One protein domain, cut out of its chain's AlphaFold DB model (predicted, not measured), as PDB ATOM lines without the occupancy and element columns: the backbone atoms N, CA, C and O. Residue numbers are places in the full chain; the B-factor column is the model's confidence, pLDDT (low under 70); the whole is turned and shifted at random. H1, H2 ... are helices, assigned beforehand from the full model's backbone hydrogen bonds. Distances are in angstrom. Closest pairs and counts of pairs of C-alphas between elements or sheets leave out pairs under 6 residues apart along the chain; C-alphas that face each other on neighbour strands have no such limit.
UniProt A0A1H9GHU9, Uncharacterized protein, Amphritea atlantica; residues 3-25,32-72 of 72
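This is residues 3 to 25 and 32 to 72 of the 72 residues of an uncharacterized protein of Amphritea atlantica (UniProt A0A1H9GHU9). An extended zigzag of short helices in two separate pieces: H1 and H2 make an open V at one end, and H3, H4 and H5 fold back and forth at the other, with a cut in the printed part between the pieces. H3 and H4 form a helical hairpin, and H5 turns back beside one end of H4; residues 3 to 9 of H1 and residues 66 to 72, of which 66 to 71 belong to H5, stick out free. The printed part has 64 residues with five named helices, in the order H1, H2, H3, H4, H5, and no named strand, and its class is all helix. It is extended, with a radius of gyration of the C-alphas of 18.7 A, and a rod in outline, spanning 57 by 27 by 11 A.

H4, residues 47 to 57, touches H3, residues 32 to 39, with 6 pairs of C-alphas within 8 A; the closest are those of Val 36 and Leu 56, 6.2 A apart. These two helices run opposite ways at a shallow tilt of 25 degrees and form a helical hairpin. H5, residues 62 to 71, is close to H4 but not clearly touching; their closest C-alphas are those of Gln 51 and Ser 62, 8.0 A apart. H4 and H5 run opposite ways at a shallow tilt of 27 degrees. H3 and H5 are apart. H2, residues 15 to 25, is close to H1, residues 3 to 11, but not clearly touching; the closest C-alphas are those of Leu 10 and Leu 18, 7.2 A apart. H1 and H2 run opposite ways at a steep tilt of 50 degrees. H1 and H2 are each apart from H3, H4 and H5. In all five helices every O i to N i+4 pair is within hydrogen-bond range.

H4 measures 15.4 A from C-alpha 47 at (202.772, 243.813, 247.080) to C-alpha 57, and H2 measures 15.1 A from C-alpha 15 to C-alpha 25. H5 measures 14.7 A and ends with C-alpha 71 at (213.020, 232.431, 246.642). H1 measures 12.0 A and begins with C-alpha 3 at (201.655, 250.028, 281.802). H3 measures 10.5 A from C-alpha 32 to C-alpha 39.

The two C-alphas farthest apart are those of Ser 14 and Lys 72, at 57.1 A. Residues 26 to 31 are not printed, and C-alphas 25 and 32 are 10.4 A apart across this cut, which lies in the link from H2 to H3. The links from H1 to H2 and from H4 to H5 are tight, and the link from H3 to H4 is short. Mean pLDDT of the printed part is 79.6; residues 3 to 4, 39 to 40 and 72 are under 70.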
ATOM      1  N   SER A   3     202.817 249.705 280.971       55.31
ATOM      2  CA  SER A   3     201.655 250.028 281.802       55.31
ATOM      3  C   SER A   3     201.939 251.126 282.831       55.31
ATOM      4  O   SER A   3     201.134 252.033 282.960       55.31
ATOM      5  N   ASN A   4     203.111 251.131 283.478       68.94
ATOM      6  CA  ASN A   4     203.354 252.019 284.624       68.94
ATOM      7  C   ASN A   4     203.380 253.515 284.272       68.94
ATOM      8  O   ASN A   4     202.780 254.309 284.980       68.94
ATOM      9  N   GLU A   5     204.033 253.905 283.176       78.31
ATOM     10  CA  GLU A   5     204.158 255.326 282.808       78.31
ATOM     11  C   GLU A   5     202.823 255.909 282.322       78.31
ATOM     12  O   GLU A   5     202.474 257.051 282.618       78.31
ATOM     13  N   VAL A   6     202.038 255.100 281.605       78.75
ATOM     14  CA  VAL A   6     200.701 255.495 281.155       78.75
ATOM     15  C   VAL A   6     199.751 255.581 282.346       78.75
ATOM     16  O   VAL A   6     199.004 256.550 282.447       78.75
ATOM     17  N   ASP A   7     199.802 254.621 283.270       80.00
ATOM     18  CA  ASP A   7     198.960 254.623 284.468       80.00
ATOM     19  C   ASP A   7     199.270 255.823 285.382       80.00
ATOM     20  O   ASP A   7     198.346 256.470 285.878       80.00
ATOM     21  N   GLU A   8     200.547 256.195 285.531       83.38
ATOM     22  CA  GLU A   8     200.957 257.415 286.242       83.38
ATOM     23  C   GLU A   8     200.391 258.676 285.572       83.38
ATOM     24  O   GLU A   8     199.766 259.504 286.236       83.38
ATOM     25  N   GLN A   9     200.503 258.802 284.249       81.44
ATOM     26  CA  GLN A   9     199.958 259.952 283.517       81.44
ATOM     27  C   GLN A   9     198.429 260.038 283.599       81.44
ATOM     28  O   GLN A   9     197.876 261.133 283.717       81.44
ATOM     29  N   LEU A  10     197.738 258.897 283.563       80.88
ATOM     30  CA  LEU A  10     196.283 258.833 283.703       80.88
ATOM     31  C   LEU A  10     195.827 259.178 285.127       80.88
ATOM     32  O   LEU A  10     194.762 259.769 285.290       80.88
ATOM     33  N   SER A  11     196.636 258.871 286.144       81.88
ATOM     34  CA  SER A  11     196.323 259.175 287.548       81.88
ATOM     35  C   SER A  11     196.275 260.678 287.861       81.88
ATOM     36  O   SER A  11     195.594 261.094 288.796       81.88
ATOM     37  N   HIS A  12     196.948 261.505 287.051       86.44
ATOM     38  CA  HIS A  12     196.940 262.964 287.178       86.44
ATOM     39  C   HIS A  12     195.724 263.642 286.526       86.44
ATOM     40  O   HIS A  12     195.551 264.853 286.669       86.44
ATOM     41  N   LEU A  13     194.891 262.893 285.798       85.75
ATOM     42  CA  LEU A  13     193.730 263.428 285.090       85.75
ATOM     43  C   LEU A  13     192.464 263.358 285.950       85.75
ATOM     44  O   LEU A  13     192.266 262.443 286.746       85.75
ATOM     45  N   SER A  14     191.559 264.316 285.749       88.00
ATOM     46  CA  SER A  14     190.237 264.271 286.374       88.00
ATOM     47  C   SER A  14     189.362 263.178 285.752       88.00
ATOM     48  O   SER A  14     189.548 262.774 284.603       88.00
ATOM     49  N   LEU A  15     188.345 262.725 286.490       85.06
ATOM     50  CA  LEU A  15     187.418 261.688 286.022       85.06
ATOM     51  C   LEU A  15     186.706 262.080 284.713       85.06
ATOM     52  O   LEU A  15     186.486 261.244 283.840       85.06
ATOM     53  N   GLU A  16     186.399 263.365 284.536       86.38
ATOM     54  CA  GLU A  16     185.808 263.890 283.303       86.38
ATOM     55  C   GLU A  16     186.797 263.857 282.124       86.38
ATOM     56  O   GLU A  16     186.435 263.461 281.014       86.38
ATOM     57  N   GLN A  17     188.068 264.195 282.367       85.25
ATOM     58  CA  GLN A  17     189.131 264.111 281.362       85.25
ATOM     59  C   GLN A  17     189.412 262.661 280.956       85.25
ATOM     60  O   GLN A  17     189.578 262.384 279.767       85.25
ATOM     61  N   LEU A  18     189.404 261.736 281.918       89.00
ATOM     62  CA  LEU A  18     189.542 260.301 281.674       89.00
ATOM     63  C   LEU A  18     188.381 259.755 280.841       89.00
ATOM     64  O   LEU A  18     188.615 259.027 279.877       89.00
ATOM     65  N   ASN A  19     187.144 260.152 281.143       89.31
ATOM     66  CA  ASN A  19     185.982 259.769 280.339       89.31
ATOM     67  C   ASN A  19     186.070 260.311 278.906       89.31
ATOM     68  O   ASN A  19     185.828 259.576 277.950       89.31
ATOM     69  N   ASN A  20     186.477 261.570 278.730       90.94
ATOM     70  CA  ASN A  20     186.656 262.161 277.402       90.94
ATOM     71  C   ASN A  20     187.777 261.457 276.613       90.94
ATOM     72  O   ASN A  20     187.629 261.157 275.426       90.94
ATOM     73  N   LEU A  21     188.888 261.129 277.279       88.44
ATOM     74  CA  LEU A  21     189.977 260.360 276.684       88.44
ATOM     75  C   LEU A  21     189.509 258.961 276.266       88.44
ATOM     76  O   LEU A  21     189.803 258.532 275.151       88.44
ATOM     77  N   LEU A  22     188.743 258.279 277.119       87.88
ATOM     78  CA  LEU A  22     188.183 256.964 276.828       87.88
ATOM     79  C   LEU A  22     187.281 256.998 275.589       87.88
ATOM     80  O   LEU A  22     187.425 256.144 274.712       87.88
ATOM     81  N   GLU A  23     186.396 257.988 275.475       90.50
ATOM     82  CA  GLU A  23     185.533 258.142 274.298       90.50
ATOM     83  C   GLU A  23     186.347 258.398 273.022       90.50
ATOM     84  O   GLU A  23     186.136 257.730 272.007       90.50
ATOM     85  N   LYS A  24     187.375 259.255 273.081       88.25
ATOM     86  CA  LYS A  24     188.290 259.474 271.946       88.25
ATOM     87  C   LYS A  24     189.056 258.211 271.550       88.25
ATOM     88  O   LYS A  24     189.240 257.949 270.360       88.25
ATOM     89  N   VAL A  25     189.506 257.414 272.521       88.88
ATOM     90  CA  VAL A  25     190.205 256.144 272.265       88.88
ATOM     91  C   VAL A  25     189.258 255.123 271.637       88.88
ATOM     92  O   VAL A  25     189.633 254.471 270.658       88.88
ATOM     93  N   LYS A  32     189.848 252.791 263.222       79.31
ATOM     94  CA  LYS A  32     190.887 251.837 262.804       79.31
ATOM     95  C   LYS A  32     190.288 250.484 262.403       79.31
ATOM     96  O   LYS A  32     190.655 249.929 261.369       79.31
ATOM     97  N   LYS A  33     189.321 249.962 263.170       78.00
ATOM     98  CA  LYS A  33     188.615 248.711 262.828       78.00
ATOM     99  C   LYS A  33     187.815 248.831 261.530       78.00
ATOM    100  O   LYS A  33     187.779 247.875 260.756       78.00
ATOM    101  N   GLN A  34     187.172 249.969 261.281       76.69
ATOM    102  CA  GLN A  34     186.446 250.207 260.033       76.69
ATOM    103  C   GLN A  34     187.395 250.308 258.837       76.69
ATOM    104  O   GLN A  34     187.126 249.678 257.816       76.69
ATOM    105  N   ALA A  35     188.526 251.003 258.977       74.12
ATOM    106  CA  ALA A  35     189.551 251.093 257.939       74.12
ATOM    107  C   ALA A  35     190.108 249.710 257.565       74.12
ATOM    108  O   ALA A  35     190.187 249.377 256.385       74.12
ATOM    109  N   VAL A  36     190.396 248.858 258.558       73.19
ATOM    110  CA  VAL A  36     190.824 247.467 258.323       73.19
ATOM    111  C   VAL A  36     189.738 246.668 257.602       73.19
ATOM    112  O   VAL A  36     190.031 245.987 256.619       73.19
ATOM    113  N   LYS A  37     188.473 246.763 258.038       73.81
ATOM    114  CA  LYS A  37     187.352 246.069 257.381       73.81
ATOM    115  C   LYS A  37     187.150 246.531 255.938       73.81
ATOM    116  O   LYS A  37     186.884 245.702 255.075       73.81
ATOM    117  N   ALA A  38     187.270 247.829 255.670       70.69
ATOM    118  CA  ALA A  38     187.151 248.386 254.327       70.69
ATOM    119  C   ALA A  38     188.313 247.940 253.428       70.69
ATOM    120  O   ALA A  38     188.073 247.481 252.316       70.69
ATOM    121  N   ALA A  39     189.548 247.991 253.934       67.94
ATOM    122  CA  ALA A  39     190.735 247.545 253.207       67.94
ATOM    123  C   ALA A  39     190.734 246.029 252.943       67.94
ATOM    124  O   ALA A  39     191.263 245.584 251.932       67.94
ATOM    125  N   SER A  40     190.105 245.237 253.817       69.38
ATOM    126  CA  SER A  40     190.034 243.773 253.691       69.38
ATOM    127  C   SER A  40     188.869 243.276 252.823       69.38
ATOM    128  O   SER A  40     188.762 242.076 252.589       69.38
ATOM    129  N   LYS A  41     187.971 244.159 252.349       72.44
ATOM    130  CA  LYS A  41     186.830 243.767 251.494       72.44
ATOM    131  C   LYS A  41     187.250 243.289 250.107       72.44
ATOM    132  O   LYS A  41     186.499 242.555 249.471       72.44
ATOM    133  N   VAL A  42     188.406 243.729 249.623       70.50
ATOM    134  CA  VAL A  42     188.936 243.346 248.316       70.50
ATOM    135  C   VAL A  42     190.305 242.718 248.546       70.50
ATOM    136  O   VAL A  42     191.102 243.295 249.286       70.50
ATOM    137  N   PRO A  43     190.601 241.551 247.949       72.94
ATOM    138  CA  PRO A  43     191.917 240.954 248.081       72.94
ATOM    139  C   PRO A  43     192.987 241.919 247.538       72.94
ATOM    140  O   PRO A  43     192.791 242.491 246.456       72.94
ATOM    141  N   PRO A  44     194.101 242.119 248.266       75.81
ATOM    142  CA  PRO A  44     195.186 242.977 247.814       75.81
ATOM    143  C   PRO A  44     195.740 242.465 246.487       75.81
ATOM    144  O   PRO A  44     196.010 241.274 246.332       75.81
ATOM    145  N   ARG A  45     195.889 243.370 245.518       79.69
ATOM    146  CA  ARG A  45     196.302 243.016 244.150       79.69
ATOM    147  C   ARG A  45     197.797 243.200 243.931       79.69
ATOM    148  O   ARG A  45     198.359 242.592 243.028       79.69
ATOM    149  N   THR A  46     198.439 244.028 244.749       80.81
ATOM    150  CA  THR A  46     199.865 244.341 244.643       80.81
ATOM    151  C   THR A  46     200.599 244.078 245.956       80.81
ATOM    152  O   THR A  46     200.001 244.057 247.030       80.81
ATOM    153  N   GLN A  47     201.923 243.923 245.886       78.88
ATOM    154  CA  GLN A  47     202.772 243.813 247.080       78.88
ATOM    155  C   GLN A  47     202.659 245.045 247.996       78.88
ATOM    156  O   GLN A  47     202.712 244.908 249.214       78.88
ATOM    157  N   ASN A  48     202.434 246.229 247.420       81.12
ATOM    158  CA  ASN A  48     202.193 247.461 248.171       81.12
ATOM    159  C   ASN A  48     200.875 247.396 248.961       81.12
ATOM    160  O   ASN A  48     200.819 247.804 250.116       81.12
ATOM    161  N   ASP A  49     199.821 246.826 248.371       78.56
ATOM    162  CA  ASP A  49     198.536 246.651 249.060       78.56
ATOM    163  C   ASP A  49     198.656 245.673 250.235       78.56
ATOM    164  O   ASP A  49     198.058 245.897 251.285       78.56
ATOM    165  N   ILE A  50     199.465 244.616 250.079       80.75
ATOM    166  CA  ILE A  50     199.767 243.649 251.147       80.75
ATOM    167  C   ILE A  50     200.489 244.344 252.308       80.75
ATOM    168  O   ILE A  50     200.109 244.162 253.464       80.75
ATOM    169  N   GLN A  51     201.496 245.167 252.004       80.94
ATOM    170  CA  GLN A  51     202.256 245.891 253.018       80.94
ATOM    171  C   GLN A  51     201.381 246.903 253.772       80.94
ATOM    172  O   GLN A  51     201.367 246.902 255.000       80.94
ATOM    173  N   LYS A  52     200.554 247.674 253.058       81.38
ATOM    174  CA  LYS A  52     199.594 248.605 253.674       81.38
ATOM    175  C   LYS A  52     198.560 247.896 254.548       81.38
ATOM    176  O   LYS A  52     198.225 248.385 255.622       81.38
ATOM    177  N   LEU A  53     198.042 246.745 254.113       80.69
ATOM    178  CA  LEU A  53     197.112 245.946 254.920       80.69
ATOM    179  C   LEU A  53     197.764 245.427 256.200       80.69
ATOM    180  O   LEU A  53     197.130 245.442 257.253       80.69
ATOM    181  N   ALA A  54     199.019 244.996 256.115       82.06
ATOM    182  CA  ALA A  54     199.772 244.543 257.270       82.06
ATOM    183  C   ALA A  54     200.031 245.679 258.264       82.06
ATOM    184  O   ALA A  54     199.717 245.530 259.442       82.06
ATOM    185  N   GLU A  55     200.460 246.847 257.783       82.75
ATOM    186  CA  GLU A  55     200.625 248.055 258.599       82.75
ATOM    187  C   GLU A  55     199.312 248.455 259.297       82.75
ATOM    188  O   GLU A  55     199.291 248.717 260.502       82.75
ATOM    189  N   LEU A  56     198.181 248.417 258.579       79.88
ATOM    190  CA  LEU A  56     196.853 248.689 259.148       79.88
ATOM    191  C   LEU A  56     196.465 247.692 260.250       79.88
ATOM    192  O   LEU A  56     195.818 248.073 261.233       79.88
ATOM    193  N   GLN A  57     196.871 246.430 260.106       78.00
ATOM    194  CA  GLN A  57     196.639 245.364 261.083       78.00
ATOM    195  C   GLN A  57     197.711 245.300 262.184       78.00
ATOM    196  O   GLN A  57     197.561 244.522 263.123       78.00
ATOM    197  N   GLY A  58     198.751 246.139 262.120       76.44
ATOM    198  CA  GLY A  58     199.880 246.096 263.054       76.44
ATOM    199  C   GLY A  58     200.738 244.834 262.913       76.44
ATOM    200  O   GLY A  58     201.391 244.432 263.872       76.44
ATOM    201  N   LEU A  59     200.702 244.194 261.744       81.06
ATOM    202  CA  LEU A  59     201.511 243.035 261.398       81.06
ATOM    203  C   LEU A  59     202.759 243.505 260.650       81.06
ATOM    204  O   LEU A  59     202.660 244.266 259.690       81.06
ATOM    205  N   ASP A  60     203.929 243.019 261.054       81.88
ATOM    206  CA  ASP A  60     205.163 243.245 260.306       81.88
ATOM    207  C   ASP A  60     205.403 242.086 259.328       81.88
ATOM    208  O   ASP A  60     205.762 240.976 259.722       81.88
ATOM    209  N   LEU A  61     205.185 242.346 258.037       78.94
ATOM    210  CA  LEU A  61     205.450 241.385 256.962       78.94
ATOM    211  C   LEU A  61     206.830 241.566 256.316       78.94
ATOM    212  O   LEU A  61     207.158 240.826 255.388       78.94
ATOM    213  N   SER A  62     207.653 242.514 256.774       78.00
ATOM    214  CA  SER A  62     208.940 242.844 256.146       78.00
ATOM    215  C   SER A  62     209.878 241.633 256.041       78.00
ATOM    216  O   SER A  62     210.475 241.389 254.988       78.00
ATOM    217  N   GLY A  63     209.946 240.816 257.097       80.12
ATOM    218  CA  GLY A  63     210.734 239.583 257.120       80.12
ATOM    219  C   GLY A  63     210.252 238.553 256.097       80.12
ATOM    220  O   GLY A  63     211.056 238.001 255.347       80.12
ATOM    221  N   LEU A  64     208.935 238.367 256.018       80.31
ATOM    222  CA  LEU A  64     208.281 237.393 255.144       80.31
ATOM    223  C   LEU A  64     208.403 237.801 253.665       80.31
ATOM    224  O   LEU A  64     208.745 236.989 252.808       80.31
ATOM    225  N   MET A  65     208.229 239.093 253.372       80.69
ATOM    226  CA  MET A  65     208.404 239.676 252.038       80.69
ATOM    227  C   MET A  65     209.851 239.570 251.548       80.69
ATOM    228  O   MET A  65     210.090 239.218 250.393       80.69
ATOM    229  N   ARG A  66     210.830 239.814 252.430       81.25
ATOM    230  CA  ARG A  66     212.258 239.639 252.126       81.25
ATOM    231  C   ARG A  66     212.597 238.189 251.789       81.25
ATOM    232  O   ARG A  66     213.457 237.950 250.945       81.25
ATOM    233  N   GLU A  67     211.948 237.231 252.438       82.75
ATOM    234  CA  GLU A  67     212.162 235.811 252.174       82.75
ATOM    235  C   GLU A  67     211.539 235.365 250.842       82.75
ATOM    236  O   GLU A  67     212.189 234.664 250.069       82.75
ATOM    237  N   ILE A  68     210.331 235.840 250.518       79.62
ATOM    238  CA  ILE A  68     209.675 235.591 249.223       79.62
ATOM    239  C   ILE A  68     210.520 236.136 248.063       79.62
ATOM    240  O   ILE A  68     210.710 235.439 247.067       79.62
ATOM    241  N   SER A  69     211.079 237.340 248.202       78.00
ATOM    242  CA  SER A  69     211.942 237.946 247.179       78.00
ATOM    243  C   SER A  69     213.260 237.200 246.955       78.00
ATOM    244  O   SER A  69     213.848 237.351 245.897       78.00
ATOM    245  N   LYS A  70     213.729 236.408 247.930       83.12
ATOM    246  CA  LYS A  70     214.938 235.575 247.797       83.12
ATOM    247  C   LYS A  70     214.677 234.202 247.175       83.12
ATOM    248  O   LYS A  70     215.626 233.547 246.761       83.12
ATOM    249  N   ARG A  71     213.427 233.726 247.213       77.19
ATOM    250  CA  ARG A  71     213.020 232.431 246.642       77.19
ATOM    251  C   ARG A  71     212.602 232.535 245.170       77.19
ATOM    252  O   ARG A  71     212.474 231.497 244.527       77.19
ATOM    253  N   LYS A  72     212.344 233.749 244.675       55.38
ATOM    254  CA  LYS A  72     212.241 234.059 243.242       55.38
ATOM    255  C   LYS A  72     213.626 234.252 242.645       55.38
ATOM    256  O   LYS A  72     213.761 233.913 241.453       55.38
TER     257      LYS A  72